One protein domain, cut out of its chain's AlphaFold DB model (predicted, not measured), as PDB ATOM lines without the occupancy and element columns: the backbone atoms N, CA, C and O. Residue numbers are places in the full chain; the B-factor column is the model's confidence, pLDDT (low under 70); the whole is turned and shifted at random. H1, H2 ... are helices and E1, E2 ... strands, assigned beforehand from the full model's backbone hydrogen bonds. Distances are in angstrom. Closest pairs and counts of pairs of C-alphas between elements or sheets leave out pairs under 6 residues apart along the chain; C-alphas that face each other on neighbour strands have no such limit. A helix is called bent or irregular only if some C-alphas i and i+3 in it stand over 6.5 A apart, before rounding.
ATOM      1  N   GLY A  80     121.918 178.014 148.600       93.38
ATOM      2  CA  GLY A  80     121.250 178.285 147.330       93.38
ATOM      3  C   GLY A  80     121.083 177.064 146.427       93.38
ATOM      4  O   GLY A  80     120.742 175.963 146.865       93.38
ATOM      5  N   THR A  81     121.256 177.279 145.123       93.69
ATOM      6  CA  THR A  81     121.093 176.251 144.093       93.69
ATOM      7  C   THR A  81     122.127 176.404 142.987       93.69
ATOM      8  O   THR A  81     122.417 177.506 142.540       93.69
ATOM      9  N   TYR A  82     122.616 175.287 142.450       95.75
ATOM     10  CA  TYR A  82     123.482 175.299 141.264       95.75
ATOM     11  C   TYR A  82     122.705 175.388 139.946       95.75
ATOM     12  O   TYR A  82     123.300 175.341 138.872       95.75
ATOM     13  N   LYS A  83     121.369 175.480 139.997       96.44
ATOM     14  CA  LYS A  83     120.492 175.352 138.825       96.44
ATOM     15  C   LYS A  83     120.861 176.307 137.690       96.44
ATOM     16  O   LYS A  83     120.864 175.887 136.535       96.44
ATOM     17  N   HIS A  84     121.156 177.567 138.004       95.69
ATOM     18  CA  HIS A  84     121.455 178.584 136.998       95.69
ATOM     19  C   HIS A  84     122.796 178.316 136.313       95.69
ATOM     20  O   HIS A  84     122.844 178.238 135.084       95.69
ATOM     21  N   ALA A  85     123.846 178.055 137.095       95.62
ATOM     22  CA  ALA A  85     125.146 177.668 136.562       95.62
ATOM     23  C   ALA A  85     125.074 176.379 135.722       95.62
ATOM     24  O   ALA A  85     125.551 176.344 134.589       95.62
ATOM     25  N   VAL A  86     124.399 175.338 136.221       96.50
ATOM     26  CA  VAL A  86     124.221 174.071 135.491       96.50
ATOM     27  C   VAL A  86     123.434 174.275 134.195       96.50
ATOM     28  O   VAL A  86     123.810 173.710 133.169       96.50
ATOM     29  N   SER A  87     122.374 175.092 134.201       96.62
ATOM     30  CA  SER A  87     121.615 175.388 132.979       96.62
ATOM     31  C   SER A  87     122.486 176.091 131.946       96.62
ATOM     32  O   SER A  87     122.494 175.671 130.794       96.62
ATOM     33  N   ASN A  88     123.267 177.092 132.356       95.56
ATOM     34  CA  ASN A  88     124.175 177.800 131.456       95.56
ATOM     35  C   ASN A  88     125.237 176.876 130.862       95.56
ATOM     36  O   ASN A  88     125.493 176.938 129.665       95.56
ATOM     37  N   LEU A  89     125.842 176.008 131.678       96.06
ATOM     38  CA  LEU A  89     126.841 175.048 131.207       96.06
ATOM     39  C   LEU A  89     126.224 174.036 130.236       96.06
ATOM     40  O   LEU A  89     126.818 173.740 129.204       96.06
ATOM     41  N   ARG A  90     125.011 173.552 130.523       96.56
ATOM     42  CA  ARG A  90     124.277 172.642 129.637       96.56
ATOM     43  C   ARG A  90     123.895 173.313 128.319       96.56
ATOM     44  O   ARG A  90     124.041 172.706 127.262       96.56
ATOM     45  N   ASP A  91     123.405 174.546 128.370       95.69
ATOM     46  CA  ASP A  91     123.029 175.300 127.175       95.69
ATOM     47  C   ASP A  91     124.266 175.687 126.359       95.69
ATOM     48  O   ASP A  91     124.241 175.579 125.136       95.69
ATOM     49  N   GLY A  92     125.368 176.043 127.023       94.62
ATOM     50  CA  GLY A  92     126.672 176.261 126.403       94.62
ATOM     51  C   GLY A  92     127.188 175.007 125.701       94.62
ATOM     52  O   GLY A  92     127.587 175.091 124.544       94.62
ATOM     53  N   LEU A  93     127.107 173.837 126.346       95.75
ATOM     54  CA  LEU A  93     127.482 172.554 125.745       95.75
ATOM     55  C   LEU A  93     126.618 172.233 124.522       95.75
ATOM     56  O   LEU A  93     127.140 171.826 123.492       95.75
ATOM     57  N   ARG A  94     125.306 172.471 124.606       96.62
ATOM     58  CA  ARG A  94     124.370 172.248 123.494       96.62
ATOM     59  C   ARG A  94     124.615 173.192 122.310       96.62
ATOM     60  O   ARG A  94     124.386 172.804 121.171       96.62
ATOM     61  N   LEU A  95     124.988 174.448 122.566       95.94
ATOM     62  CA  LEU A  95     125.181 175.469 121.525       95.94
ATOM     63  C   LEU A  95     126.591 175.459 120.922       95.94
ATOM     64  O   LEU A  95     126.764 175.904 119.790       95.94
ATOM     65  N   HIS A  96     127.581 174.967 121.664       95.19
ATOM     66  CA  HIS A  96     128.993 174.971 121.289       95.19
ATOM     67  C   HIS A  96     129.607 173.571 121.405       95.19
ATOM     68  O   HIS A  96     130.707 173.446 121.918       95.19
ATOM     69  N   GLU A  97     128.923 172.516 120.962       94.12
ATOM     70  CA  GLU A  97     129.322 171.117 121.213       94.12
ATOM     71  C   GLU A  97     130.799 170.822 120.885       94.12
ATOM     72  O   GLU A  97     131.544 170.346 121.740       94.12
ATOM     73  N   GLU A  98     131.259 171.199 119.689       96.25
ATOM     74  CA  GLU A  98     132.637 170.954 119.232       96.25
ATOM     75  C   GLU A  98     133.675 171.917 119.836       96.25
ATOM     76  O   GLU A  98     134.870 171.627 119.853       96.25
ATOM     77  N   THR A  99     133.239 173.079 120.335       96.12
ATOM     78  CA  THR A  99     134.117 174.155 120.837       96.12
ATOM     79  C   THR A  99     133.870 174.493 122.306       96.12
ATOM     80  O   THR A  99     134.344 175.516 122.809       96.12
ATOM     81  N   PHE A 100     133.168 173.616 123.028       95.81
ATOM     82  CA  PHE A 100     132.696 173.872 124.384       95.81
ATOM     83  C   PHE A 100     133.823 174.222 125.359       95.81
ATOM     84  O   PHE A 100     133.647 175.187 126.102       95.81
ATOM     85  N   PRO A 101     134.992 173.546 125.358       93.75
ATOM     86  CA  PRO A 101     136.089 173.919 126.249       93.75
ATOM     87  C   PRO A 101     136.545 175.373 126.069       93.75
ATOM     88  O   PRO A 101     136.806 176.067 127.051       93.75
ATOM     89  N   GLU A 102     136.597 175.860 124.828       95.69
ATOM     90  CA  GLU A 102     137.026 177.227 124.527       95.69
ATOM     91  C   GLU A 102     135.931 178.252 124.861       95.69
ATOM     92  O   GLU A 102     136.195 179.298 125.465       95.69
ATOM     93  N   ALA A 103     134.672 177.909 124.567       94.44
ATOM     94  CA  ALA A 103     133.516 178.712 124.955       94.44
ATOM     95  C   ALA A 103     133.396 178.832 126.487       94.44
ATOM     96  O   ALA A 103     133.129 179.921 127.003       94.44
ATOM     97  N   LEU A 104     133.655 177.740 127.215       94.19
ATOM     98  CA  LEU A 104     133.679 177.704 128.672       94.19
ATOM     99  C   LEU A 104     134.794 178.585 129.228       94.19
ATOM    100  O   LEU A 104     134.516 179.397 130.100       94.19
ATOM    101  N   ARG A 105     136.030 178.486 128.720       93.62
ATOM    102  CA  ARG A 105     137.138 179.361 129.153       93.62
ATOM    103  C   ARG A 105     136.793 180.837 128.987       93.62
ATOM    104  O   ARG A 105     136.990 181.619 129.912       93.62
ATOM    105  N   THR A 106     136.214 181.193 127.843       94.88
ATOM    106  CA  THR A 106     135.806 182.573 127.543       94.88
ATOM    107  C   THR A 106     134.714 183.082 128.490       94.88
ATOM    108  O   THR A 106     134.686 184.263 128.825       94.88
ATOM    109  N   ASN A 107     133.816 182.204 128.949       93.62
ATOM    110  CA  ASN A 107     132.643 182.577 129.744       93.62
ATOM    111  C   ASN A 107     132.681 182.064 131.193       93.62
ATOM    112  O   ASN A 107     131.652 182.110 131.871       93.62
ATOM    113  N   LEU A 108     133.834 181.591 131.676       89.69
ATOM    114  CA  LEU A 108     133.947 180.770 132.885       89.69
ATOM    115  C   LEU A 108     133.265 181.425 134.089       89.69
ATOM    116  O   LEU A 108     132.327 180.866 134.649       89.69
ATOM    117  N   SER A 109     133.658 182.656 134.420       86.44
ATOM    118  CA  SER A 109     133.124 183.392 135.572       86.44
ATOM    119  C   SER A 109     131.609 183.597 135.511       86.44
ATOM    120  O   SER A 109     130.934 183.539 136.537       86.44
ATOM    121  N   ARG A 110     131.057 183.803 134.310       90.94
ATOM    122  CA  ARG A 110     129.627 184.037 134.104       90.94
ATOM    123  C   ARG A 110     128.829 182.740 134.127       90.94
ATOM    124  O   ARG A 110     127.760 182.707 134.721       90.94
ATOM    125  N   TRP A 111     129.297 181.693 133.453       93.25
ATOM    126  CA  TRP A 111     128.534 180.455 133.319       93.25
ATOM    127  C   TRP A 111     128.622 179.598 134.571       93.25
ATOM    128  O   TRP A 111     127.583 179.179 135.069       93.25
ATOM    129  N   SER A 112     129.823 179.371 135.110       89.94
ATOM    130  CA  SER A 112     129.991 178.501 136.278       89.94
ATOM    131  C   SER A 112     129.699 179.204 137.601       89.94
ATOM    132  O   SER A 112     129.433 178.527 138.586       89.94
ATOM    133  N   GLY A 113     129.751 180.540 137.641       90.62
ATOM    134  CA  GLY A 113     129.551 181.326 138.862       90.62
ATOM    135  C   GLY A 113     128.149 181.909 139.047       90.62
ATOM    136  O   GLY A 113     127.892 182.511 140.088       90.62
ATOM    137  N   GLN A 114     127.240 181.782 138.070       92.25
ATOM    138  CA  GLN A 114     125.941 182.458 138.154       92.25
ATOM    139  C   GLN A 114     125.113 181.947 139.337       92.25
ATOM    140  O   GLN A 114     124.668 180.799 139.337       92.25
ATOM    141  N   GLU A 115     124.873 182.853 140.290       91.12
ATOM    142  CA  GLU A 115     124.075 182.620 141.504       91.12
ATOM    143  C   GLU A 115     124.590 181.454 142.363       91.12
ATOM    144  O   GLU A 115     123.860 180.904 143.184       91.12
ATOM    145  N   VAL A 116     125.866 181.089 142.203       91.31
ATOM    146  CA  VAL A 116     126.524 180.132 143.090       91.31
ATOM    147  C   VAL A 116     126.867 180.848 144.390       91.31
ATOM    148  O   VAL A 116     127.631 181.814 144.406       91.31
ATOM    149  N   GLU A 117     126.276 180.381 145.484       93.38
ATOM    150  CA  GLU A 117     126.523 180.904 146.824       93.38
ATOM    151  C   GLU A 117     127.695 180.183 147.509       93.38
ATOM    152  O   GLU A 117     128.267 179.229 146.985       93.38
ATOM    153  N   GLY A 118     128.080 180.666 148.692       91.94
ATOM    154  CA  GLY A 118     129.201 180.125 149.457       91.94
ATOM    155  C   GLY A 118     128.917 178.785 150.161       91.94
ATOM    156  O   GLY A 118     127.763 178.350 150.261       91.94
ATOM    157  N   PRO A 119     129.974 178.139 150.686       93.94
ATOM    158  CA  PRO A 119     129.873 176.880 151.419       93.94
ATOM    159  C   PRO A 119     129.181 177.058 152.776       93.94
ATOM    160  O   PRO A 119     129.403 178.042 153.485       93.94
TER     161      PRO A 119
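Overview. This is residues 80 to 119 of the 278 residues of an uncharacterized protein of Acidovorax sp. SCN 65-108 (UniProt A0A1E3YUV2). A helical hairpin makes a rod: the straight helix H1 runs one way, and the kinked helix H2 folds back beside it. The short strand E1 runs on past H2, so that both ends of the printed part lie at the same end of the rod. The printed part has 40 residues, with two named helices and one named strand in the order H1, H2, E1 along the chain, and its class is mostly helix. It is only just compact, close to loose, with a radius of gyration of the C-alphas of 10.3 A, and spans 32 by 15 by 11 A.

Arrangement. Start with H1, residues 83 to 95, and H2, residues 97 to 113: this helical hairpin has a tight link. They touch, the closest C-alphas being those of Ala 85 and Ser 112, 4.9 A apart, and run opposite ways at a shallow tilt of 22 degrees. Every O i to N i+4 pair is within hydrogen-bond range in H1, and 9 of 13 in H2. E1, residues 116 to 119, pairs with no named strand; H2 and E1 meet only through their link.

Along the chain. Find C-alpha 83 at (120.492, 175.352, 138.825); H1 runs 17.9 A from there. H2, 20.4 A long, has a kink of 94 degrees near residue 107 and is irregular: C-alphas 106 and 109 are 8.5 A apart. E1 ends at C-alpha 119, (129.873, 176.880, 151.419).

Size, cuts and confidence. The C-alphas farthest apart, Glu 98 and Pro 119, are 32.8 A apart. The printed part has no cut, and no printed residue is under 70 in pLDDT.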